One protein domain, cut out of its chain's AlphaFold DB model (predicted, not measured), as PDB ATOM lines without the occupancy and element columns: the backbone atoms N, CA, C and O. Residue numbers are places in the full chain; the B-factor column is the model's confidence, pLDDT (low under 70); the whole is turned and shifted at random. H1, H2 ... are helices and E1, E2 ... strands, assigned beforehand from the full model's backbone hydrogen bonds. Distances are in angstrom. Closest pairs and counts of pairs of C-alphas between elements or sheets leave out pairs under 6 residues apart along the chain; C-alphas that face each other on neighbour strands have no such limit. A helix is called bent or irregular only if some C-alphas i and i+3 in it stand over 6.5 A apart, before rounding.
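What this domain is: This is residues 2 to 59 and 112 to 137 of the 211 residues of an uncharacterized protein of Musa acuminata subsp. malaccensis (UniProt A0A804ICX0). A short parallel sheet, E1 and E2, has helices H1 and H2 over one face, while residues 112 to 130 loop past its E1 edge towards little H3. The 84 printed residues run H1, E1, H2, E2, H3, a mixed class with under half in named elements. It is compact: radius of gyration of the C-alphas 13.4 A, spans 34 by 30 by 21 A.

How they stand to each other: Start at H1, residues 2 to 13, with every O i to N i+4 pair within hydrogen-bond range. Its Thr 7 comes closest to Phe 22 of E1, residues 21 to 26, C-alphas 7.9 A apart. Next find H2, residues 28 to 40, with 7 of 9 such pairs; it is irregular, C-alphas 29 and 32 being 7.2 A apart. Its Tyr 31 comes closest to Gly 52 of E2, residues 47 to 52, C-alphas 5.5 A apart. E1 and E2 are parallel at 18 degrees, with N 22 and O 47 within hydrogen-bond range at 2.8 A. E1, H2, E2 form a strand-helix-strand unit, a helix between parallel neighbours, its crossover right-handed. H3, residues 131 to 134, too short for such a pair, is apart from H1.

Where its parts are: Find C-alpha 2 at (188.038, 183.953, 106.425), where H1 begins its 16.5 A; E1 spans 15.9 A, H2 19.4 A, E2 16.7 A. H3 ends at C-alpha 134, (168.063, 189.139, 115.391).

The domain as a whole: The C-alphas farthest apart, of Pro 59 and Gln 127, are 38.0 A apart. Residues 60 to 111 are cut out, leaving 12.0 A between C-alphas 59 and 112. No link printed whole is long. Residues 57 to 58 and 112 to 113 have pLDDT under 70.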
ATOM      1  N   ARG A   2     189.211 184.410 105.647       86.25
ATOM      2  CA  ARG A   2     188.038 183.953 106.425       86.25
ATOM      3  C   ARG A   2     186.885 184.971 106.501       86.25
ATOM      4  O   ARG A   2     185.785 184.645 106.082       86.25
ATOM      5  N   LEU A   3     187.170 186.228 106.862       89.69
ATOM      6  CA  LEU A   3     186.152 187.294 106.906       89.69
ATOM      7  C   LEU A   3     185.437 187.513 105.567       89.69
ATOM      8  O   LEU A   3     184.234 187.715 105.551       89.69
ATOM      9  N   ALA A   4     186.158 187.406 104.446       90.75
ATOM     10  CA  ALA A   4     185.544 187.505 103.122       90.75
ATOM     11  C   ALA A   4     184.534 186.372 102.878       90.75
ATOM     12  O   ALA A   4     183.491 186.590 102.272       90.75
ATOM     13  N   LYS A   5     184.818 185.160 103.372       92.88
ATOM     14  CA  LYS A   5     183.886 184.035 103.262       92.88
ATOM     15  C   LYS A   5     182.644 184.257 104.121       92.88
ATOM     16  O   LYS A   5     181.553 183.995 103.625       92.88
ATOM     17  N   LEU A   6     182.811 184.768 105.342       93.50
ATOM     18  CA  LEU A   6     181.708 185.140 106.226       93.50
ATOM     19  C   LEU A   6     180.800 186.162 105.544       93.50
ATOM     20  O   LEU A   6     179.622 185.871 105.340       93.50
ATOM     21  N   THR A   7     181.350 187.303 105.114       93.81
ATOM     22  CA  THR A   7     180.564 188.379 104.492       93.81
ATOM     23  C   THR A   7     179.846 187.877 103.247       93.81
ATOM     24  O   THR A   7     178.643 188.069 103.126       93.81
ATOM     25  N   SER A   8     180.529 187.143 102.360       93.50
ATOM     26  CA  SER A   8     179.881 186.566 101.176       93.50
ATOM     27  C   SER A   8     178.778 185.573 101.536       93.50
ATOM     28  O   SER A   8     177.715 185.620 100.935       93.50
ATOM     29  N   SER A   9     179.005 184.689 102.514       94.06
ATOM     30  CA  SER A   9     178.004 183.696 102.925       94.06
ATOM     31  C   SER A   9     176.762 184.330 103.548       94.06
ATOM     32  O   SER A   9     175.650 183.858 103.322       94.06
ATOM     33  N   MET A  10     176.945 185.429 104.281       92.62
ATOM     34  CA  MET A  10     175.864 186.183 104.901       92.62
ATOM     35  C   MET A  10     175.028 186.908 103.846       92.62
ATOM     36  O   MET A  10     173.811 186.768 103.856       92.62
ATOM     37  N   LEU A  11     175.673 187.558 102.872       93.19
ATOM     38  CA  LEU A  11     174.992 188.201 101.743       93.19
ATOM     39  C   LEU A  11     174.198 187.219 100.875       93.19
ATOM     40  O   LEU A  11     173.173 187.589 100.323       93.19
ATOM     41  N   THR A  12     174.670 185.980 100.721       92.81
ATOM     42  CA  THR A  12     173.957 184.971  99.919       92.81
ATOM     43  C   THR A  12     172.830 184.274 100.668       92.81
ATOM     44  O   THR A  12     172.003 183.633 100.029       92.81
ATOM     45  N   SER A  13     172.848 184.313 102.002       91.94
ATOM     46  CA  SER A  13     171.924 183.539 102.839       91.94
ATOM     47  C   SER A  13     170.842 184.384 103.501       91.94
ATOM     48  O   SER A  13     169.881 183.797 103.989       91.94
ATOM     49  N   CYS A  14     171.024 185.705 103.583       90.44
ATOM     50  CA  CYS A  14     170.044 186.617 104.167       90.44
ATOM     51  C   CYS A  14     169.191 187.252 103.074       90.44
ATOM     52  O   CYS A  14     169.724 187.639 102.031       90.44
ATOM     53  N   ASP A  15     167.896 187.384 103.342       86.56
ATOM     54  CA  ASP A  15     166.944 187.912 102.363       86.56
ATOM     55  C   ASP A  15     167.047 189.448 102.242       86.56
ATOM     56  O   ASP A  15     166.998 189.973 101.133       86.56
ATOM     57  N   ASP A  16     167.307 190.147 103.354       88.62
ATOM     58  CA  ASP A  16     167.369 191.617 103.436       88.62
ATOM     59  C   ASP A  16     168.812 192.131 103.619       88.62
ATOM     60  O   ASP A  16     169.163 192.790 104.605       88.62
ATOM     61  N   ALA A  17     169.695 191.794 102.678       90.44
ATOM     62  CA  ALA A  17     171.119 192.118 102.768       90.44
ATOM     63  C   ALA A  17     171.416 193.635 102.836       90.44
ATOM     64  O   ALA A  17     172.435 194.032 103.399       90.44
ATOM     65  N   GLU A  18     170.539 194.490 102.310       93.50
ATOM     66  CA  GLU A  18     170.627 195.955 102.381       93.50
ATOM     67  C   GLU A  18     170.526 196.522 103.802       93.50
ATOM     68  O   GLU A  18     171.038 197.610 104.068       93.50
ATOM     69  N   ASN A  19     169.900 195.785 104.722       91.69
ATOM     70  CA  ASN A  19     169.736 196.196 106.115       91.69
ATOM     71  C   ASN A  19     170.909 195.736 106.994       91.69
ATOM     72  O   ASN A  19     170.921 195.979 108.202       91.69
ATOM     73  N   ILE A  20     171.909 195.069 106.407       92.81
ATOM     74  CA  ILE A  20     173.068 194.551 107.129       92.81
ATOM     75  C   ILE A  20     174.182 195.600 107.160       92.81
ATOM     76  O   ILE A  20     174.631 196.104 106.126       92.81
ATOM     77  N   VAL A  21     174.692 195.860 108.365       93.06
ATOM     78  CA  VAL A  21     175.906 196.650 108.593       93.06
ATOM     79  C   VAL A  21     176.969 195.760 109.229       93.06
ATOM     80  O   VAL A  21     176.842 195.317 110.370       93.06
ATOM     81  N   PHE A  22     178.045 195.492 108.492       93.69
ATOM     82  CA  PHE A  22     179.204 194.777 109.008       93.69
ATOM     83  C   PHE A  22     180.157 195.747 109.707       93.69
ATOM     84  O   PHE A  22     180.739 196.619 109.064       93.69
ATOM     85  N   HIS A  23     180.403 195.535 110.998       90.75
ATOM     86  CA  HIS A  23     181.497 196.184 111.718       90.75
ATOM     87  C   HIS A  23     182.660 195.202 111.888       90.75
ATOM     88  O   HIS A  23     182.573 194.234 112.641       90.75
ATOM     89  N   ILE A  24     183.768 195.449 111.186       90.75
ATOM     90  CA  ILE A  24     184.990 194.647 111.295       90.75
ATOM     91  C   ILE A  24     185.960 195.358 112.229       90.75
ATOM     92  O   ILE A  24     186.565 196.365 111.860       90.75
ATOM     93  N   ILE A  25     186.137 194.806 113.428       86.69
ATOM     94  CA  ILE A  25     187.087 195.317 114.416       86.69
ATOM     95  C   ILE A  25     188.447 194.655 114.215       86.69
ATOM     96  O   ILE A  25     188.553 193.434 114.095       86.69
ATOM     97  N   THR A  26     189.500 195.466 114.159       86.62
ATOM     98  CA  THR A  26     190.839 194.991 113.815       86.62
ATOM     99  C   THR A  26     191.944 195.751 114.545       86.62
ATOM    100  O   THR A  26     191.751 196.868 115.031       86.62
ATOM    101  N   ASP A  27     193.124 195.143 114.660       84.88
ATOM    102  CA  ASP A  27     194.278 195.779 115.291       84.88
ATOM    103  C   ASP A  27     194.988 196.748 114.330       84.88
ATOM    104  O   ASP A  27     194.747 196.780 113.122       84.88
ATOM    105  N   LYS A  28     195.915 197.553 114.856       84.75
ATOM    106  CA  LYS A  28     196.689 198.504 114.039       84.75
ATOM    107  C   LYS A  28     197.476 197.826 112.913       84.75
ATOM    108  O   LYS A  28     197.694 198.436 111.870       84.75
ATOM    109  N   LYS A  29     197.927 196.585 113.123       86.50
ATOM    110  CA  LYS A  29     198.791 195.870 112.174       86.50
ATOM    111  C   LYS A  29     198.011 195.403 110.951       86.50
ATOM    112  O   LYS A  29     198.525 195.464 109.841       86.50
ATOM    113  N   THR A  30     196.785 194.934 111.158       88.56
ATOM    114  CA  THR A  30     195.946 194.333 110.118       88.56
ATOM    115  C   THR A  30     194.903 195.298 109.551       88.56
ATOM    116  O   THR A  30     194.380 195.038 108.466       88.56
ATOM    117  N   TYR A  31     194.686 196.451 110.199       91.69
ATOM    118  CA  TYR A  31     193.781 197.509 109.746       91.69
ATOM    119  C   TYR A  31     193.970 197.902 108.282       91.69
ATOM    120  O   TYR A  31     193.044 197.747 107.490       91.69
ATOM    121  N   THR A  32     195.164 198.361 107.895       93.75
ATOM    122  CA  THR A  32     195.404 198.872 106.535       93.75
ATOM    123  C   THR A  32     195.102 197.815 105.479       93.75
ATOM    124  O   THR A  32     194.468 198.106 104.465       93.75
ATOM    125  N   SER A  33     195.517 196.569 105.722       93.94
ATOM    126  CA  SER A  33     195.263 195.451 104.815       93.94
ATOM    127  C   SER A  33     193.774 195.132 104.691       93.94
ATOM    128  O   SER A  33     193.284 194.978 103.575       93.94
ATOM    129  N   MET A  34     193.046 195.059 105.809       92.19
ATOM    130  CA  MET A  34     191.607 194.778 105.798       92.19
ATOM    131  C   MET A  34     190.815 195.912 105.151       92.19
ATOM    132  O   MET A  34     189.995 195.657 104.272       92.19
ATOM    133  N   HIS A  35     191.105 197.156 105.528       93.62
ATOM    134  CA  HIS A  35     190.456 198.337 104.971       93.62
ATOM    135  C   HIS A  35     190.665 198.419 103.453       93.62
ATOM    136  O   HIS A  35     189.716 198.621 102.703       93.62
ATOM    137  N   THR A  36     191.895 198.191 102.977       95.19
ATOM    138  CA  THR A  36     192.199 198.189 101.536       95.19
ATOM    139  C   THR A  36     191.468 197.059 100.817       95.19
ATOM    140  O   THR A  36     190.907 197.268  99.745       95.19
ATOM    141  N   TRP A  37     191.444 195.859 101.403       95.19
ATOM    142  CA  TRP A  37     190.770 194.719 100.795       95.19
ATOM    143  C   TRP A  37     189.275 194.978 100.613       95.19
ATOM    144  O   TRP A  37     188.770 194.801  99.509       95.19
ATOM    145  N   PHE A  38     188.575 195.439 101.649       94.88
ATOM    146  CA  PHE A  38     187.136 195.700 101.557       94.88
ATOM    147  C   PHE A  38     186.786 196.962 100.761       94.88
ATOM    148  O   PHE A  38     185.714 197.016 100.173       94.88
ATOM    149  N   ALA A  39     187.706 197.922 100.627       93.38
ATOM    150  CA  ALA A  39     187.542 199.016  99.669       93.38
ATOM    151  C   ALA A  39     187.545 198.521  98.207       93.38
ATOM    152  O   ALA A  39     186.875 199.100  97.357       93.38
ATOM    153  N   LEU A  40     188.286 197.446  97.913       95.12
ATOM    154  CA  LEU A  40     188.350 196.832  96.578       95.12
ATOM    155  C   LEU A  40     187.277 195.755  96.347       95.12
ATOM    156  O   LEU A  40     186.986 195.420  95.201       95.12
ATOM    157  N   HIS A  41     186.696 195.207  97.415       93.31
ATOM    158  CA  HIS A  41     185.718 194.120  97.366       93.31
ATOM    159  C   HIS A  41     184.434 194.557  98.066       93.31
ATOM    160  O   HIS A  41     184.234 194.287  99.251       93.31
ATOM    161  N   SER A  42     183.582 195.248  97.308       89.12
ATOM    162  CA  SER A  42     182.293 195.735  97.796       89.12
ATOM    163  C   SER A  42     181.411 194.595  98.307       89.12
ATOM    164  O   SER A  42     181.366 193.513  97.719       89.12
ATOM    165  N   VAL A  43     180.683 194.874  99.387       93.31
ATOM    166  CA  VAL A  43     179.672 193.987  99.982       93.31
ATOM    167  C   VAL A  43     178.241 194.439  99.673       93.31
ATOM    168  O   VAL A  43     177.308 194.019 100.349       93.31
ATOM    169  N   PHE A  44     178.061 195.296  98.665       91.81
ATOM    170  CA  PHE A  44     176.742 195.771  98.250       91.81
ATOM    171  C   PHE A  44     175.774 194.586  98.014       91.81
ATOM    172  O   PHE A  44     176.168 193.624  97.346       91.81
ATOM    173  N   PRO A  45     174.528 194.639  98.529       93.69
ATOM    174  CA  PRO A  45     173.832 195.824  99.050       93.69
ATOM    175  C   PRO A  45     174.104 196.192 100.517       93.69
ATOM    176  O   PRO A  45     173.662 197.254 100.946       93.69
ATOM    177  N   ALA A  46     174.856 195.385 101.268       94.94
ATOM    178  CA  ALA A  46     175.187 195.691 102.658       94.94
ATOM    179  C   ALA A  46     176.205 196.835 102.791       94.94
ATOM    180  O   ALA A  46     176.963 197.151 101.866       94.94
ATOM    181  N   ILE A  47     176.276 197.401 103.994       95.06
ATOM    182  CA  ILE A  47     177.307 198.362 104.394       95.06
ATOM    183  C   ILE A  47     178.391 197.621 105.178       95.06
ATOM    184  O   ILE A  47     178.100 196.736 105.978       95.06
ATOM    185  N   LEU A  48     179.658 197.983 104.973       95.06
ATOM    186  CA  LEU A  48     180.770 197.452 105.756       95.06
ATOM    187  C   LEU A  48     181.718 198.557 106.178       95.06
ATOM    188  O   LEU A  48     182.167 199.366 105.369       95.06
ATOM    189  N   GLU A  49     182.065 198.523 107.456       92.31
ATOM    190  CA  GLU A  49     182.988 199.441 108.084       92.31
ATOM    191  C   GLU A  49     184.116 198.666 108.767       92.31
ATOM    192  O   GLU A  49     183.887 197.809 109.623       92.31
ATOM    193  N   VAL A  50     185.358 198.984 108.403       92.31
ATOM    194  CA  VAL A  50     186.546 198.454 109.076       92.31
ATOM    195  C   VAL A  50     187.009 199.479 110.102       92.31
ATOM    196  O   VAL A  50     187.372 200.592 109.733       92.31
ATOM    197  N   ARG A  51     187.042 199.099 111.382       88.56
ATOM    198  CA  ARG A  51     187.479 199.957 112.488       88.56
ATOM    199  C   ARG A  51     188.744 199.404 113.130       88.56
ATOM    200  O   ARG A  51     188.755 198.297 113.669       88.56
ATOM    201  N   GLY A  52     189.820 200.182 113.081       86.00
ATOM    202  CA  GLY A  52     191.036 199.878 113.819       86.00
ATOM    203  C   GLY A  52     190.906 200.299 115.282       86.00
ATOM    204  O   GLY A  52     190.525 201.431 115.553       86.00
ATOM    205  N   LEU A  53     191.316 199.453 116.230       80.81
ATOM    206  CA  LEU A  53     191.319 199.820 117.660       80.81
ATOM    207  C   LEU A  53     192.127 201.093 117.943       80.81
ATOM    208  O   LEU A  53     191.726 201.944 118.721       80.81
ATOM    209  N   HIS A  54     193.232 201.284 117.230       80.25
ATOM    210  CA  HIS A  54     194.055 202.492 117.320       80.25
ATOM    211  C   HIS A  54     193.364 203.792 116.859       80.25
ATOM    212  O   HIS A  54     193.951 204.858 117.005       80.25
ATOM    213  N   GLN A  55     192.179 203.705 116.250       79.19
ATOM    214  CA  GLN A  55     191.362 204.845 115.820       79.19
ATOM    215  C   GLN A  55     190.126 205.030 116.706       79.19
ATOM    216  O   GLN A  55     189.338 205.943 116.468       79.19
ATOM    217  N   SER A  56     189.918 204.142 117.679       72.50
ATOM    218  CA  SER A  56     188.788 204.244 118.590       72.50
ATOM    219  C   SER A  56     189.047 205.335 119.629       72.50
ATOM    220  O   SER A  56     190.132 205.417 120.202       72.50
ATOM    221  N   ASN A  57     188.047 206.185 119.857       69.12
ATOM    222  CA  ASN A  57     188.078 207.229 120.882       69.12
ATOM    223  C   ASN A  57     187.609 206.653 122.224       69.12
ATOM    224  O   ASN A  57     186.646 207.152 122.802       69.12
ATOM    225  N   ILE A  58     188.235 205.563 122.670       67.81
ATOM    226  CA  ILE A  58     187.927 204.983 123.980       67.81
ATOM    227  C   ILE A  58     188.385 205.993 125.042       67.81
ATOM    228  O   ILE A  58     189.538 206.441 124.981       67.81
ATOM    229  N   PRO A  59     187.514 206.403 125.979       71.88
ATOM    230  CA  PRO A  59     187.907 207.261 127.086       71.88
ATOM    231  C   PRO A  59     189.084 206.651 127.865       71.88
ATOM    232  O   PRO A  59     189.109 205.437 128.055       71.88
ATOM    233  N   PRO A 112     180.275 199.311 121.370       62.66
ATOM    234  CA  PRO A 112     179.734 200.666 121.289       62.66
ATOM    235  C   PRO A 112     178.241 200.690 121.646       62.66
ATOM    236  O   PRO A 112     177.581 199.652 121.601       62.66
ATOM    237  N   GLU A 113     177.710 201.882 121.939       65.62
ATOM    238  CA  GLU A 113     176.292 202.130 122.249       65.62
ATOM    239  C   GLU A 113     175.374 201.782 121.059       65.62
ATOM    240  O   GLU A 113     174.930 202.638 120.295       65.62
ATOM    241  N   LEU A 114     175.110 200.491 120.880       73.62
ATOM    242  CA  LEU A 114     174.168 199.928 119.921       73.62
ATOM    243  C   LEU A 114     173.091 199.175 120.701       73.62
ATOM    244  O   LEU A 114     173.397 198.436 121.633       73.62
ATOM    245  N   GLU A 115     171.829 199.332 120.299       81.94
ATOM    246  CA  GLU A 115     170.696 198.664 120.959       81.94
ATOM    247  C   GLU A 115     170.789 197.132 120.854       81.94
ATOM    248  O   GLU A 115     170.421 196.408 121.779       81.94
ATOM    249  N   ARG A 116     171.285 196.626 119.718       85.75
ATOM    250  CA  ARG A 116     171.418 195.192 119.450       85.75
ATOM    251  C   ARG A 116     172.546 194.923 118.462       85.75
ATOM    252  O   ARG A 116     172.710 195.651 117.488       85.75
ATOM    253  N   VAL A 117     173.303 193.853 118.700       88.50
ATOM    254  CA  VAL A 117     174.394 193.388 117.831       88.50
ATOM    255  C   VAL A 117     174.413 191.862 117.823       88.50
ATOM    256  O   VAL A 117     174.270 191.237 118.872       88.50
ATOM    257  N   ILE A 118     174.640 191.256 116.655       89.56
ATOM    258  CA  ILE A 118     175.019 189.841 116.553       89.56
ATOM    259  C   ILE A 118     176.536 189.778 116.399       89.56
ATOM    260  O   ILE A 118     177.092 190.268 115.415       89.56
ATOM    261  N   PHE A 119     177.208 189.167 117.371       88.00
ATOM    262  CA  PHE A 119     178.646 188.942 117.308       88.00
ATOM    263  C   PHE A 119     178.944 187.609 116.609       88.00
ATOM    264  O   PHE A 119     178.472 186.561 117.048       88.00
ATOM    265  N   LEU A 120     179.745 187.638 115.541       88.62
ATOM    266  CA  LEU A 120     180.165 186.449 114.795       88.62
ATOM    267  C   LEU A 120     181.689 186.321 114.810       88.62
ATOM    268  O   LEU A 120     182.406 187.292 114.568       88.62
ATOM    269  N   ASP A 121     182.186 185.109 115.054       86.31
ATOM    270  CA  ASP A 121     183.610 184.820 114.905       86.31
ATOM    271  C   ASP A 121     184.023 184.840 113.425       86.31
ATOM    272  O   ASP A 121     183.239 184.561 112.517       86.31
ATOM    273  N   GLY A 122     185.287 185.186 113.163       84.62
ATOM    274  CA  GLY A 122     185.777 185.393 111.799       84.62
ATOM    275  C   GLY A 122     185.887 184.126 110.945       84.62
ATOM    276  O   GLY A 122     186.231 184.240 109.769       84.62
ATOM    277  N   ASP A 123     185.654 182.948 111.519       85.81
ATOM    278  CA  ASP A 123     185.612 181.626 110.887       85.81
ATOM    279  C   ASP A 123     184.190 181.064 110.708       85.81
ATOM    280  O   ASP A 123     184.019 179.969 110.178       85.81
ATOM    281  N   VAL A 124     183.156 181.851 111.007       88.81
ATOM    282  CA  VAL A 124     181.763 181.460 110.767       88.81
ATOM    283  C   VAL A 124     181.403 181.514 109.278       88.81
ATOM    284  O   VAL A 124     181.773 182.433 108.543       88.81
ATOM    285  N   VAL A 125     180.606 180.533 108.842       91.69
ATOM    286  CA  VAL A 125     179.899 180.543 107.556       91.69
ATOM    287  C   VAL A 125     178.401 180.546 107.828       91.69
ATOM    288  O   VAL A 125     177.872 179.626 108.452       91.69
ATOM    289  N   VAL A 126     177.716 181.569 107.328       91.44
ATOM    290  CA  VAL A 126     176.263 181.697 107.440       91.44
ATOM    291  C   VAL A 126     175.621 180.877 106.327       91.44
ATOM    292  O   VAL A 126     175.969 181.031 105.159       91.44
ATOM    293  N   GLN A 127     174.720 179.966 106.695       92.88
ATOM    294  CA  GLN A 127     174.028 179.074 105.748       92.88
ATOM    295  C   GLN A 127     172.532 179.373 105.627       92.88
ATOM    296  O   GLN A 127     171.861 178.808 104.766       92.88
ATOM    297  N   ARG A 128     171.994 180.188 106.537       90.50
ATOM    298  CA  ARG A 128     170.585 180.572 106.603       90.50
ATOM    299  C   ARG A 128     170.473 181.986 107.138       90.50
ATOM    300  O   ARG A 128     171.362 182.438 107.859       90.50
ATOM    301  N   ASP A 129     169.364 182.620 106.801       90.75
ATOM    302  CA  ASP A 129     169.001 183.940 107.274       90.75
ATOM    303  C   ASP A 129     168.997 184.023 108.817       90.75
ATOM    304  O   ASP A 129     168.506 183.124 109.513       90.75
ATOM    305  N   LEU A 130     169.594 185.094 109.351       90.69
ATOM    306  CA  LEU A 130     169.767 185.316 110.792       90.69
ATOM    307  C   LEU A 130     168.678 186.213 111.402       90.69
ATOM    308  O   LEU A 130     168.767 186.540 112.584       90.69
ATOM    309  N   THR A 131     167.631 186.580 110.660       90.38
ATOM    310  CA  THR A 131     166.546 187.460 111.131       90.38
ATOM    311  C   THR A 131     165.855 186.888 112.367       90.38
ATOM    312  O   THR A 131     165.558 187.609 113.318       90.38
ATOM    313  N   SER A 132     165.683 185.563 112.427       90.50
ATOM    314  CA  SER A 132     165.151 184.891 113.622       90.50
ATOM    315  C   SER A 132     166.030 185.075 114.867       90.50
ATOM    316  O   SER A 132     165.503 185.280 115.958       90.50
ATOM    317  N   LEU A 133     167.359 185.058 114.708       90.12
ATOM    318  CA  LEU A 133     168.305 185.333 115.791       90.12
ATOM    319  C   LEU A 133     168.289 186.817 116.165       90.12
ATOM    320  O   LEU A 133     168.344 187.153 117.345       90.12
ATOM    321  N   TRP A 134     168.166 187.701 115.172       90.06
ATOM    322  CA  TRP A 134     168.063 189.139 115.391       90.06
ATOM    323  C   TRP A 134     166.831 189.507 116.213       90.06
ATOM    324  O   TRP A 134     166.944 190.357 117.085       90.06
ATOM    325  N   HIS A 135     165.679 188.868 115.993       90.69
ATOM    326  CA  HIS A 135     164.431 189.142 116.720       90.69
ATOM    327  C   HIS A 135     164.220 188.294 117.977       90.69
ATOM    328  O   HIS A 135     163.149 188.366 118.579       90.69
ATOM    329  N   LEU A 136     165.220 187.515 118.390       89.19
ATOM    330  CA  LEU A 136     165.122 186.687 119.584       89.19
ATOM    331  C   LEU A 136     164.826 187.554 120.821       89.19
ATOM    332  O   LEU A 136     165.524 188.535 121.085       89.19
ATOM    333  N   ASP A 137     163.787 187.188 121.576       87.94
ATOM    334  CA  ASP A 137     163.498 187.808 122.868       87.94
ATOM    335  C   ASP A 137     164.497 187.285 123.904       87.94
ATOM    336  O   ASP A 137     164.546 186.091 124.199       87.94
TER     337      ASP A 137